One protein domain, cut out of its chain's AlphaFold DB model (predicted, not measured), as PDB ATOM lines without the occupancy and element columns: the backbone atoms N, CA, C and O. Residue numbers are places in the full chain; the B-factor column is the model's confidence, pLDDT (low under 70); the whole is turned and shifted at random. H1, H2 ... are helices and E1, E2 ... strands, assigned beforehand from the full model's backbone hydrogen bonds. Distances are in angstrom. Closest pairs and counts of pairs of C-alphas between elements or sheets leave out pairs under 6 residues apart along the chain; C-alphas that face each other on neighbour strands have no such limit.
ATOM      1  N   HIS A  20       7.990  35.980 161.358       97.62
ATOM      2  CA  HIS A  20       6.867  36.323 160.506       97.62
ATOM      3  C   HIS A  20       5.778  35.256 160.651       97.62
ATOM      4  O   HIS A  20       6.070  34.063 160.614       97.62
ATOM      5  N   LEU A  21       4.531  35.693 160.843       97.88
ATOM      6  CA  LEU A  21       3.373  34.813 160.994       97.88
ATOM      7  C   LEU A  21       2.564  34.791 159.699       97.88
ATOM      8  O   LEU A  21       2.024  35.828 159.299       97.88
ATOM      9  N   THR A  22       2.381  33.589 159.165       97.88
ATOM     10  CA  THR A  22       1.479  33.276 158.061       97.88
ATOM     11  C   THR A  22       0.388  32.326 158.558       97.88
ATOM     12  O   THR A  22       0.697  31.287 159.138       97.88
ATOM     13  N   VAL A  23      -0.880  32.664 158.320       98.06
ATOM     14  CA  VAL A  23      -2.023  31.744 158.461       98.06
ATOM     15  C   VAL A  23      -2.652  31.600 157.087       98.06
ATOM     16  O   VAL A  23      -3.080  32.594 156.494       98.06
ATOM     17  N   ASP A  24      -2.670  30.374 156.580       97.62
ATOM     18  CA  ASP A  24      -3.134  30.034 155.242       97.62
ATOM     19  C   ASP A  24      -4.270  28.996 155.327       97.62
ATOM     20  O   ASP A  24      -4.011  27.789 155.367       97.62
ATOM     21  N   PRO A  25      -5.537  29.443 155.342       96.94
ATOM     22  CA  PRO A  25      -6.690  28.553 155.433       96.94
ATOM     23  C   PRO A  25      -6.946  27.763 154.142       96.94
ATOM     24  O   PRO A  25      -7.692  26.788 154.168       96.94
ATOM     25  N   TRP A  26      -6.355  28.145 153.003       96.75
ATOM     26  CA  TRP A  26      -6.511  27.385 151.757       96.75
ATOM     27  C   TRP A  26      -5.659  26.121 151.745       96.75
ATOM     28  O   TRP A  26      -6.023  25.147 151.083       96.75
ATOM     29  N   TRP A  27      -4.540  26.135 152.465       95.44
ATOM     30  CA  TRP A  27      -3.679  24.970 152.676       95.44
ATOM     31  C   TRP A  27      -3.795  24.383 154.085       95.44
ATOM     32  O   TRP A  27      -3.015  23.502 154.428       95.44
ATOM     33  N   ASP A  28      -4.750  24.875 154.877       96.69
ATOM     34  CA  ASP A  28      -4.962  24.529 156.287       96.69
ATOM     35  C   ASP A  28      -3.660  24.503 157.102       96.69
ATOM     36  O   ASP A  28      -3.333  23.539 157.792       96.69
ATOM     37  N   SER A  29      -2.869  25.568 156.973       96.38
ATOM     38  CA  SER A  29      -1.525  25.632 157.548       96.38
ATOM     39  C   SER A  29      -1.250  26.955 158.253       96.38
ATOM     40  O   SER A  29      -1.824  28.004 157.945       96.38
ATOM     41  N   MET A  30      -0.337  26.900 159.215       96.31
ATOM     42  CA  MET A  30       0.203  28.053 159.919       96.31
ATOM     43  C   MET A  30       1.723  27.948 159.952       96.31
ATOM     44  O   MET A  30       2.273  26.956 160.422       96.31
ATOM     45  N   HIS A  31       2.415  29.002 159.529       96.00
ATOM     46  CA  HIS A  31       3.868  29.094 159.629       96.00
ATOM     47  C   HIS A  31       4.250  30.274 160.516       96.00
ATOM     48  O   HIS A  31       3.731  31.381 160.367       96.00
ATOM     49  N   CYS A  32       5.190  30.053 161.428       97.56
ATOM     50  CA  CYS A  32       5.830  31.111 162.193       97.56
ATOM     51  C   CYS A  32       7.339  30.937 162.047       97.56
ATOM     52  O   CYS A  32       7.944  30.117 162.733       97.56
ATOM     53  N   LEU A  33       7.937  31.660 161.102       97.81
ATOM     54  CA  LEU A  33       9.322  31.458 160.666       97.81
ATOM     55  C   LEU A  33      10.105  32.763 160.721       97.81
ATOM     56  O   LEU A  33       9.533  33.835 160.537       97.81
ATOM     57  N   ALA A  34      11.415  32.675 160.950       97.12
ATOM     58  CA  ALA A  34      12.320  33.817 160.955       97.12
ATOM     59  C   ALA A  34      12.085  34.695 159.720       97.12
ATOM     60  O   ALA A  34      11.992  34.202 158.592       97.12
ATOM     61  N   PHE A  35      11.974  36.007 159.925       93.12
ATOM     62  CA  PHE A  35      11.769  36.925 158.812       93.12
ATOM     63  C   PHE A  35      12.879  36.766 157.762       93.12
ATOM     64  O   PHE A  35      14.066  36.858 158.072       93.12
ATOM     65  N   GLY A  36      12.493  36.552 156.502       90.62
ATOM     66  CA  GLY A  36      13.433  36.254 155.419       90.62
ATOM     67  C   GLY A  36      13.498  34.776 155.028       90.62
ATOM     68  O   GLY A  36      14.036  34.476 153.964       90.62
ATOM     69  N   THR A  37      12.925  33.864 155.816       94.88
ATOM     70  CA  THR A  37      12.787  32.450 155.445       94.88
ATOM     71  C   THR A  37      11.708  32.264 154.375       94.88
ATOM     72  O   THR A  37      10.676  32.933 154.379       94.88
ATOM     73  N   VAL A  38      11.950  31.338 153.448       94.81
ATOM     74  CA  VAL A  38      11.002  30.936 152.403       94.81
ATOM     75  C   VAL A  38      10.443  29.562 152.775       94.81
ATOM     76  O   VAL A  38      11.195  28.591 152.781       94.81
ATOM     77  N   SER A  39       9.151  29.475 153.103       87.44
ATOM     78  CA  SER A  39       8.548  28.264 153.688       87.44
ATOM     79  C   SER A  39       8.598  27.046 152.755       87.44
ATOM     80  O   SER A  39       9.004  25.959 153.151       87.44
ATOM     81  N   ASP A  40       8.291  27.209 151.472       84.88
ATOM     82  CA  ASP A  40       8.391  26.127 150.478       84.88
ATOM     83  C   ASP A  40       9.832  25.871 149.988       84.88
ATOM     84  O   ASP A  40      10.076  24.942 149.221       84.88
ATOM     85  N   GLY A  41      10.800  26.669 150.452       84.38
ATOM     86  CA  GLY A  41      12.224  26.534 150.146       84.38
ATOM     87  C   GLY A  41      13.018  25.719 151.170       84.38
ATOM     88  O   GLY A  41      14.221  25.531 150.985       84.38
ATOM     89  N   ILE A  42      12.377  25.259 152.246       87.25
ATOM     90  CA  ILE A  42      13.009  24.462 153.304       87.25
ATOM     91  C   ILE A  42      13.269  23.043 152.782       87.25
ATOM     92  O   ILE A  42      12.348  22.371 152.313       87.25
ATOM     93  N   ALA A  43      14.520  22.592 152.875       84.00
ATOM     94  CA  ALA A  43      14.981  21.309 152.359       84.00
ATOM     95  C   ALA A  43      14.648  20.125 153.282       84.00
ATOM     96  O   ALA A  43      14.366  20.279 154.476       84.00
ATOM     97  N   ASP A  44      14.751  18.916 152.732       76.62
ATOM     98  CA  ASP A  44      14.630  17.679 153.500       76.62
ATOM     99  C   ASP A  44      15.664  17.637 154.638       76.62
ATOM    100  O   ASP A  44      16.842  17.948 154.452       76.62
ATOM    101  N   GLY A  45      15.210  17.264 155.836       84.06
ATOM    102  CA  GLY A  45      16.028  17.242 157.053       84.06
ATOM    103  C   GLY A  45      16.104  18.575 157.805       84.06
ATOM    104  O   GLY A  45      16.466  18.571 158.975       84.06
ATOM    105  N   GLN A  46      15.713  19.701 157.194       91.06
ATOM    106  CA  GLN A  46      15.557  20.975 157.914       91.06
ATOM    107  C   GLN A  46      14.214  21.078 158.648       91.06
ATOM    108  O   GLN A  46      14.030  21.984 159.457       91.06
ATOM    109  N   ARG A  47      13.279  20.158 158.376       91.88
ATOM    110  CA  ARG A  47      12.030  19.995 159.126       91.88
ATOM    111  C   ARG A  47      12.168  18.855 160.121       91.88
ATOM    112  O   ARG A  47      12.350  17.706 159.720       91.88
ATOM    113  N   LEU A  48      12.043  19.182 161.398       91.44
ATOM    114  CA  LEU A  48      12.019  18.233 162.500       91.44
ATOM    115  C   LEU A  48      10.565  18.083 162.954       91.44
ATOM    116  O   LEU A  48      10.017  18.977 163.597       91.44
ATOM    117  N   VAL A  49       9.920  17.007 162.510       89.06
ATOM    118  CA  VAL A  49       8.480  16.780 162.690       89.06
ATOM    119  C   VAL A  49       8.218  16.131 164.052       89.06
ATOM    120  O   VAL A  49       8.807  15.094 164.352       89.06
ATOM    121  N   ALA A  50       7.326  16.739 164.836       86.06
ATOM    122  CA  ALA A  50       6.819  16.239 166.113       86.06
ATOM    123  C   ALA A  50       6.096  14.896 165.964       86.06
ATOM    124  O   ALA A  50       5.584  14.564 164.894       86.06
ATOM    125  N   ASP A  51       5.959  14.157 167.067       79.38
ATOM    126  CA  ASP A  51       5.225  12.881 167.102       79.38
ATOM    127  C   ASP A  51       3.762  13.017 166.646       79.38
ATOM    128  O   ASP A  51       3.182  12.072 166.108       79.38
ATOM    129  N   SER A  52       3.167  14.204 166.817       78.88
ATOM    130  CA  SER A  52       1.825  14.518 166.315       78.88
ATOM    131  C   SER A  52       1.729  14.470 164.786       78.88
ATOM    132  O   SER A  52       0.636  14.324 164.245       78.88
ATOM    133  N   GLY A  53       2.848  14.627 164.075       85.81
ATOM    134  CA  GLY A  53       2.904  14.762 162.620       85.81
ATOM    135  C   GLY A  53       2.427  16.119 162.091       85.81
ATOM    136  O   GLY A  53       2.684  16.429 160.931       85.81
ATOM    137  N   GLN A  54       1.758  16.923 162.923       92.94
ATOM    138  CA  GLN A  54       1.186  18.216 162.541       92.94
ATOM    139  C   GLN A  54       2.130  19.381 162.829       92.94
ATOM    140  O   GLN A  54       2.182  20.322 162.045       92.94
ATOM    141  N   LEU A  55       2.877  19.321 163.935       93.81
ATOM    142  CA  LEU A  55       3.880  20.320 164.299       93.81
ATOM    143  C   LEU A  55       5.242  19.926 163.722       93.81
ATOM    144  O   LEU A  55       5.677  18.786 163.860       93.81
ATOM    145  N   ALA A  56       5.949  20.882 163.131       94.56
ATOM    146  CA  ALA A  56       7.345  20.720 162.757       94.56
ATOM    147  C   ALA A  56       8.155  21.957 163.136       94.56
ATOM    148  O   ALA A  56       7.732  23.084 162.890       94.56
ATOM    149  N   PHE A  57       9.351  21.757 163.677       95.19
ATOM    150  CA  PHE A  57      10.323  22.831 163.855       95.19
ATOM    151  C   PHE A  57      11.241  22.917 162.644       95.19
ATOM    152  O   PHE A  57      11.694  21.905 162.109       95.19
ATOM    153  N   VAL A  58      11.536  24.143 162.224       95.81
ATOM    154  CA  VAL A  58      12.417  24.410 161.087       95.81
ATOM    155  C   VAL A  58      13.783  24.816 161.606       95.81
ATOM    156  O   VAL A  58      13.881  25.736 162.415       95.81
ATOM    157  N   VAL A  59      14.844  24.173 161.127       95.00
ATOM    158  CA  VAL A  59      16.234  24.478 161.496       95.00
ATOM    159  C   VAL A  59      17.025  24.991 160.300       95.00
ATOM    160  O   VAL A  59      16.824  24.563 159.165       95.00
ATOM    161  N   ALA A  60      17.950  25.921 160.544       92.19
ATOM    162  CA  ALA A  60      18.764  26.502 159.474       92.19
ATOM    163  C   ALA A  60      19.719  25.480 158.837       92.19
ATOM    164  O   ALA A  60      19.978  25.526 157.637       92.19
ATOM    165  N   ASP A  61      20.231  24.554 159.642       87.38
ATOM    166  CA  ASP A  61      21.135  23.476 159.252       87.38
ATOM    167  C   ASP A  61      20.784  22.250 160.118       87.38
ATOM    168  O   ASP A  61      20.761  22.391 161.345       87.38
ATOM    169  N   PRO A  62      20.493  21.078 159.527       80.50
ATOM    170  CA  PRO A  62      20.142  19.871 160.274       80.50
ATOM    171  C   PRO A  62      21.220  19.388 161.254       80.50
ATOM    172  O   PRO A  62      20.897  18.684 162.205       80.50
ATOM    173  N   GLU A  63      22.497  19.721 161.031       81.44
ATOM    174  CA  GLU A  63      23.594  19.236 161.875       81.44
ATOM    175  C   GLU A  63      23.842  20.119 163.107       81.44
ATOM    176  O   GLU A  63      24.220  19.609 164.162       81.44
ATOM    177  N   ALA A  64      23.678  21.441 162.981       80.75
ATOM    178  CA  ALA A  64      24.032  22.389 164.050       80.75
ATOM    179  C   ALA A  64      23.369  23.778 163.943       80.75
ATOM    180  O   ALA A  64      23.804  24.723 164.607       80.75
ATOM    181  N   GLY A  65      22.373  23.955 163.075       89.00
ATOM    182  CA  GLY A  65      21.751  25.256 162.837       89.00
ATOM    183  C   GLY A  65      20.735  25.630 163.916       89.00
ATOM    184  O   GLY A  65      20.134  24.746 164.525       89.00
ATOM    185  N   PRO A  66      20.503  26.933 164.158       95.44
ATOM    186  CA  PRO A  66      19.460  27.354 165.079       95.44
ATOM    187  C   PRO A  66      18.067  26.973 164.569       95.44
ATOM    188  O   PRO A  66      17.834  26.895 163.356       95.44
ATOM    189  N   VAL A  67      17.126  26.828 165.501       96.19
ATOM    190  CA  VAL A  67      15.695  26.752 165.198       96.19
ATOM    191  C   VAL A  67      15.234  28.110 164.665       96.19
ATOM    192  O   VAL A  67      15.351  29.137 165.335       96.19
ATOM    193  N   LEU A  68      14.728  28.119 163.437       97.06
ATOM    194  CA  LEU A  68      14.226  29.292 162.726       97.06
ATOM    195  C   LEU A  68      12.753  29.576 163.012       97.06
ATOM    196  O   LEU A  68      12.277  30.651 162.670       97.06
ATOM    197  N   GLY A  69      12.032  28.629 163.601       97.50
ATOM    198  CA  GLY A  69      10.605  28.742 163.853       97.50
ATOM    199  C   GLY A  69       9.925  27.387 163.764       97.50
ATOM    200  O   GLY A  69      10.572  26.349 163.922       97.50
ATOM    201  N   PHE A  70       8.625  27.404 163.498       97.19
ATOM    202  CA  PHE A  70       7.817  26.201 163.390       97.19
ATOM    203  C   PHE A  70       6.687  26.352 162.369       97.19
ATOM    204  O   PHE A  70       6.275  27.457 162.004       97.19
ATOM    205  N   GLU A  71       6.194  25.211 161.916       96.81
ATOM    206  CA  GLU A  71       5.085  25.048 160.986       96.81
ATOM    207  C   GLU A  71       4.051  24.115 161.621       96.81
ATOM    208  O   GLU A  71       4.405  23.177 162.338       96.81
ATOM    209  N   ILE A  72       2.776  24.389 161.368       96.19
ATOM    210  CA  ILE A  72       1.654  23.527 161.719       96.19
ATOM    211  C   ILE A  72       0.852  23.269 160.452       96.19
ATOM    212  O   ILE A  72       0.449  24.215 159.770       96.19
ATOM    213  N   ILE A  73       0.617  21.997 160.160       95.62
ATOM    214  CA  ILE A  73      -0.317  21.544 159.126       95.62
ATOM    215  C   ILE A  73      -1.617  21.056 159.765       95.62
ATOM    216  O   ILE A  73      -1.644  20.723 160.952       95.62
ATOM    217  N   ASP A  74      -2.682  21.012 158.970       95.81
ATOM    218  CA  ASP A  74      -4.032  20.662 159.412       95.81
ATOM    219  C   ASP A  74      -4.450  21.507 160.637       95.81
ATOM    220  O   ASP A  74      -4.906  21.004 161.667       95.81
ATOM    221  N   MET A  75      -4.213  22.823 160.548       94.62
ATOM    222  CA  MET A  75      -4.360  23.788 161.647       94.62
ATOM    223  C   MET A  75      -5.786  23.824 162.224       94.62
ATOM    224  O   MET A  75      -5.976  24.061 163.428       94.62
ATOM    225  N   SER A  76      -6.786  23.568 161.381       93.56
ATOM    226  CA  SER A  76      -8.191  23.459 161.770       93.56
ATOM    227  C   SER A  76      -8.463  22.295 162.737       93.56
ATOM    228  O   SER A  76      -9.350  22.399 163.587       93.56
ATOM    229  N   GLU A  77      -7.664  21.226 162.665       94.25
ATOM    230  CA  GLU A  77      -7.771  20.022 163.498       94.25
ATOM    231  C   GLU A  77      -6.701  19.957 164.599       94.25
ATOM    232  O   GLU A  77      -6.742  19.074 165.451       94.25
ATOM    233  N   PHE A  78      -5.748  20.894 164.616       94.75
ATOM    234  CA  PHE A  78      -4.617  20.862 165.540       94.75
ATOM    235  C   PHE A  78      -5.047  20.975 167.013       94.75
ATOM    236  O   PHE A  78      -5.596  21.989 167.464       94.75
ATOM    237  N   GLU A  79      -4.769  19.953 167.813       92.75
ATOM    238  CA  GLU A  79      -5.035  19.986 169.251       92.75
ATOM    239  C   GLU A  79      -3.875  20.639 170.020       92.75
ATOM    240  O   GLU A  79      -2.733  20.650 169.575       92.75
ATOM    241  N   LEU A  80      -4.170  21.206 171.194       91.38
ATOM    242  CA  LEU A  80      -3.170  21.795 172.095       91.38
ATOM    243  C   LEU A  80      -3.068  20.942 173.368       91.38
ATOM    244  O   LEU A  80      -3.639  21.321 174.396       91.38
ATOM    245  N   PRO A  81      -2.417  19.768 173.308       90.06
ATOM    246  CA  PRO A  81      -2.255  18.905 174.472       90.06
ATOM    247  C   PRO A  81      -1.459  19.623 175.568       90.06
ATOM    248  O   PRO A  81      -0.326  20.033 175.349       90.06
ATOM    249  N   GLU A  82      -2.038  19.765 176.764       87.62
ATOM    250  CA  GLU A  82      -1.415  20.476 177.899       87.62
ATOM    251  C   GLU A  82      -0.091  19.842 178.365       87.62
ATOM    252  O   GLU A  82       0.734  20.515 178.976       87.62
ATOM    253  N   GLU A  83       0.117  18.556 178.077       87.12
ATOM    254  CA  GLU A  83       1.281  17.780 178.521       87.12
ATOM    255  C   GLU A  83       2.361  17.618 177.433       87.12
ATOM    256  O   GLU A  83       3.274  16.817 177.615       87.12
ATOM    257  N   ASP A  84       2.279  18.346 176.312       88.25
ATOM    258  CA  ASP A  84       3.293  18.297 175.247       88.25
ATOM    259  C   ASP A  84       4.462  19.270 175.524       88.25
ATOM    260  O   ASP A  84       4.307  20.490 175.388       88.25
ATOM    261  N   PRO A  85       5.650  18.764 175.907       87.25
ATOM    262  CA  PRO A  85       6.779  19.615 176.260       87.25
ATOM    263  C   PRO A  85       7.365  20.358 175.052       87.25
ATOM    264  O   PRO A  85       7.895  21.453 175.227       87.25
ATOM    265  N   GLU A  86       7.265  19.832 173.828       87.56
ATOM    266  CA  GLU A  86       7.778  20.526 172.636       87.56
ATOM    267  C   GLU A  86       6.965  21.796 172.358       87.56
ATOM    268  O   GLU A  86       7.505  22.834 171.966       87.56
ATOM    269  N   LEU A  87       5.665  21.731 172.637       91.00
ATOM    270  CA  LEU A  87       4.723  22.823 172.443       91.00
ATOM    271  C   LEU A  87       4.843  23.916 173.520       91.00
ATOM    272  O   LEU A  87       4.758  25.111 173.205       91.00
ATOM    273  N   TRP A  88       5.024  23.534 174.788       93.44
ATOM    274  CA  TRP A  88       4.972  24.462 175.932       93.44
ATOM    275  C   TRP A  88       6.342  24.843 176.506       93.44
ATOM    276  O   TRP A  88       6.549  26.002 176.880       93.44
ATOM    277  N   ASP A  89       7.284  23.901 176.531       91.19
ATOM    278  CA  ASP A  89       8.622  24.065 177.114       91.19
ATOM    279  C   ASP A  89       9.732  24.196 176.056       91.19
ATOM    280  O   ASP A  89      10.887  24.442 176.408       91.19
ATOM    281  N   GLY A  90       9.384  24.064 174.772       90.31
ATOM    282  CA  GLY A  90      10.301  24.140 173.640       90.31
ATOM    283  C   GLY A  90      10.913  25.528 173.370       90.31
ATOM    284  O   GLY A  90      10.873  26.434 174.214       90.31
ATOM    285  N   PRO A  91      11.504  25.714 172.172       94.50
ATOM    286  CA  PRO A  91      12.138  26.960 171.751       94.50
ATOM    287  C   PRO A  91      11.264  28.199 171.970       94.50
ATOM    288  O   PRO A  91      10.049  28.180 171.766       94.50
ATOM    289  N   ARG A  92      11.913  29.299 172.360       96.62
ATOM    290  CA  ARG A  92      11.255  30.572 172.662       96.62
ATOM    291  C   ARG A  92      11.456  31.573 171.539       96.62
ATOM    292  O   ARG A  92      12.580  31.805 171.099       96.62
ATOM    293  N   PHE A  93      10.369  32.207 171.116       97.88
ATOM    294  CA  PHE A  93      10.362  33.080 169.949       97.88
ATOM    295  C   PHE A  93       9.779  34.459 170.240       97.88
ATOM    296  O   PHE A  93       9.051  34.685 171.206       97.88
ATOM    297  N   THR A  94      10.085  35.401 169.351       98.12
ATOM    298  CA  THR A  94       9.468  36.729 169.325       98.12
ATOM    299  C   THR A  94       8.564  36.835 168.105       98.12
ATOM    300  O   THR A  94       9.033  36.654 166.984       98.12
ATOM    301  N   VAL A  95       7.288  37.173 168.312       98.06
ATOM    302  CA  VAL A  95       6.284  37.328 167.246       98.06
ATOM    303  C   VAL A  95       5.639  38.713 167.367       98.06
ATOM    304  O   VAL A  95       4.604  38.870 168.028       98.06
ATOM    305  N   PRO A  96       6.226  39.753 166.740       96.44
ATOM    306  CA  PRO A  96       5.793  41.138 166.924       96.44
ATOM    307  C   PRO A  96       4.327  41.376 166.560       96.44
ATOM    308  O   PRO A  96       3.648  42.147 167.234       96.44
ATOM    309  N   ARG A  97       3.820  40.678 165.534       95.44
ATOM    310  CA  ARG A  97       2.420  40.772 165.092       95.44
ATOM    311  C   ARG A  97       1.418  40.430 166.200       95.44
ATOM    312  O   ARG A  97       0.338  41.005 166.220       95.44
ATOM    313  N   LEU A  98       1.780  39.517 167.099       97.19
ATOM    314  CA  LEU A  98       0.942  39.080 168.220       97.19
ATOM    315  C   LEU A  98       1.292  39.802 169.532       97.19
ATOM    316  O   LEU A  98       0.669  39.543 170.561       97.19
ATOM    317  N   GLY A  99       2.304  40.681 169.516       97.56
ATOM    318  CA  GLY A  99       2.849  41.315 170.717       97.56
ATOM    319  C   GLY A  99       3.578  40.346 171.653       97.56
ATOM    320  O   GLY A  99       3.706  40.642 172.839       97.56
ATOM    321  N   LEU A 100       4.032  39.197 171.141       98.25
ATOM    322  CA  LEU A 100       4.677  38.153 171.933       98.25
ATOM    323  C   LEU A 100       6.200  38.267 171.885       98.25
ATOM    324  O   LEU A 100       6.793  38.486 170.826       98.25
ATOM    325  N   VAL A 101       6.822  38.070 173.042       97.44
ATOM    326  CA  VAL A 101       8.270  37.979 173.243       97.44
ATOM    327  C   VAL A 101       8.506  36.803 174.180       97.44
ATOM    328  O   VAL A 101       7.775  36.680 175.161       97.44
ATOM    329  N   ASP A 102       9.518  35.986 173.891       97.00
ATOM    330  CA  ASP A 102       9.878  34.811 174.699       97.00
ATOM    331  C   ASP A 102       8.729  33.787 174.828       97.00
ATOM    332  O   ASP A 102       8.493  33.213 175.889       97.00
ATOM    333  N   ALA A 103       7.980  33.577 173.740       97.94
ATOM    334  CA  ALA A 103       6.800  32.711 173.715       97.94
ATOM    335  C   ALA A 103       7.096  31.335 173.103       97.94
ATOM    336  O   ALA A 103       7.872  31.238 172.148       97.94
ATOM    337  N   SER A 104       6.461  30.288 173.631       97.19
ATOM    338  CA  SER A 104       6.499  28.936 173.057       97.19
ATOM    339  C   SER A 104       5.576  28.805 171.839       97.19
ATOM    340  O   SER A 104       4.716  29.659 171.595       97.19
ATOM    341  N   ALA A 105       5.701  27.705 171.091       97.00
ATOM    342  CA  ALA A 105       4.796  27.406 169.982       97.00
ATOM    343  C   ALA A 105       3.321  27.360 170.436       97.00
ATOM    344  O   ALA A 105       2.467  27.977 169.802       97.00
ATOM    345  N   GLY A 106       3.020  26.726 171.574       97.12
ATOM    346  CA  GLY A 106       1.662  26.646 172.128       97.12
ATOM    347  C   GLY A 106       1.062  28.004 172.484       97.12
ATOM    348  O   GLY A 106      -0.085  28.292 172.135       97.12
ATOM    349  N   GLU A 107       1.844  28.879 173.123       98.25
ATOM    350  CA  GLU A 107       1.417  30.245 173.453       98.25
ATOM    351  C   GLU A 107       1.132  31.066 172.188       98.25
ATOM    352  O   GLU A 107       0.141  31.800 172.122       98.25
ATOM    353  N   ILE A 108       1.969  30.905 171.160       98.38
ATOM    354  CA  ILE A 108       1.792  31.559 169.862       98.38
ATOM    355  C   ILE A 108       0.510  31.058 169.194       98.38
ATOM    356  O   ILE A 108      -0.306  31.880 168.782       98.38
ATOM    357  N   VAL A 109       0.275  29.745 169.138       97.62
ATOM    358  CA  VAL A 109      -0.936  29.163 168.533       97.62
ATOM    359  C   VAL A 109      -2.208  29.624 169.249       97.62
ATOM    360  O   VAL A 109      -3.185  29.997 168.596       97.62
ATOM    361  N   LEU A 110      -2.201  29.673 170.586       97.38
ATOM    362  CA  LEU A 110      -3.311  30.236 171.360       97.38
ATOM    363  C   LEU A 110      -3.580  31.697 170.987       97.38
ATOM    364  O   LEU A 110      -4.734  32.088 170.789       97.38
ATOM    365  N   ALA A 111      -2.527  32.507 170.862       98.00
ATOM    366  CA  ALA A 111      -2.655  33.900 170.460       98.00
ATOM    367  C   ALA A 111      -3.160  34.049 169.015       98.00
ATOM    368  O   ALA A 111      -3.993  34.920 168.769       98.00
ATOM    369  N   VAL A 112      -2.729  33.190 168.082       97.88
ATOM    370  CA  VAL A 112      -3.260  33.155 166.709       97.88
ATOM    371  C   VAL A 112      -4.760  32.884 166.726       97.88
ATOM    372  O   VAL A 112      -5.522  33.678 166.177       97.88
ATOM    373  N   ARG A 113      -5.212  31.843 167.433       96.06
ATOM    374  CA  ARG A 113      -6.644  31.515 167.548       96.06
ATOM    375  C   ARG A 113      -7.465  32.653 168.155       96.06
ATOM    376  O   ARG A 113      -8.593  32.888 167.737       96.06
ATOM    377  N   ALA A 114      -6.906  33.371 169.128       96.50
ATOM    378  CA  ALA A 114      -7.602  34.457 169.811       96.50
ATOM    379  C   ALA A 114      -7.637  35.777 169.017       96.50
ATOM    380  O   ALA A 114      -8.607  36.525 169.134       96.50
ATOM    381  N   GLN A 115      -6.574  36.100 168.272       95.25
ATOM    382  CA  GLN A 115      -6.390  37.418 167.647       95.25
ATOM    383  C   GLN A 115      -6.573  37.417 166.127       95.25
ATOM    384  O   GLN A 115      -6.980  38.435 165.571       95.25
ATOM    385  N   VAL A 116      -6.227  36.314 165.461       95.12
ATOM    386  CA  VAL A 116      -6.272  36.170 163.999       95.12
ATOM    387  C   VAL A 116      -7.478  35.327 163.585       95.12
ATOM    388  O   VAL A 116      -8.202  35.720 162.677       95.12
ATOM    389  N   GLY A 117      -7.743  34.228 164.296       92.19
ATOM    390  CA  GLY A 117      -8.807  33.287 163.948       92.19
ATOM    391  C   GLY A 117      -8.493  32.508 162.668       92.19
ATOM    392  O   GLY A 117      -7.327  32.233 162.387       92.19
TER     393      GLY A 117
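AT A GLANCE: This is residues 20 to 117 of the 234 residues of the protein "Tetratricopeptide repeat protein" of Solirubrobacterales bacterium (UniProt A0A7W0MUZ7). A twisted wall of five antiparallel strands has the helix H2 running across one face, over the end of the sheet that E1, E2 and E5 make. The small hairpin E6 and E7 and the short helix H1 lie on that same side, while the long link of residues 35 to 46 loops past the other side. The 98 printed residues hold seven named strands and two named helices, in the order E1 E2 E3 E4 E5 H1 E6 E7 H2; the large sheet runs E1 E2 E5 E4 E3. The class is mixed, helices and strands, with under half of the residues in named elements. The whole is compact, with a radius of gyration of the C-alphas of 12.5 A, and rounded, spanning 35 by 28 by 26 A.

HOW THE PARTS SIT: E1, residues 20 to 24, and E2, residues 29 to 34, form a hairpin; N 22 and O 31 are 2.9 A apart, within hydrogen-bond range. E3, residues 47 to 49, E4, residues 55 to 59, and E5, residues 67 to 73, are a meander, each strand the antiparallel neighbour of the one before, with N 48 and O 57 at 2.8 A and N 56 and O 71 at 2.9 A. E5 is also the antiparallel neighbour of E2, with N 32 and O 70 at 2.9 A, and E2 to E5 make a Greek key, a meander of three strands whose last is the antiparallel neighbour of the strand before the meander. From edge to edge the strands' lines turn by 61 degrees. H1, residues 85 to 88, is only just not on this sheet, with 4 pairs of C-alphas within 10 A. E6, residues 93 to 95, and E7, residues 100 to 103, form an antiparallel hairpin, with N 95 and O 100 at 2.9 A. H2, residues 105 to 115, is on the five-stranded sheet at a height of 10.4 A. It lies over E1, and only just over E2 and E5 with 3 C-alphas on each; it runs only just across the strands, at 61 degrees to E1 on the local plane. H2 and H1 touch, the closest C-alphas being those of Leu 87 and Gly 106, 4.9 A apart. In H2 every O i to N i+4 pair is within hydrogen-bond range; H1 is too short for such a pair.

IN THESE COORDINATES: E1 begins at C-alpha 20, (6.867, 36.323, 160.506), and is 12.9 A long; E2 is 16.4 A, E4 13.3 A and E5, the longest strand, 17.9 A. E3 is 6.0 A, H1 5.2 A, E6 6.5 A and E7 6.1 A. H2 is 15.2 A long and ends at C-alpha 115, (-6.390, 37.418, 167.647).

THE WHOLE: The C-alphas farthest apart are those of Glu 63 and Ala 114, 35.6 A. The printed part has no cut. The links E2 to E3 and E5 to H1 are long, with 12 and 11 residues. The mean pLDDT of the printed part is 93.2, and no printed residue is under 70.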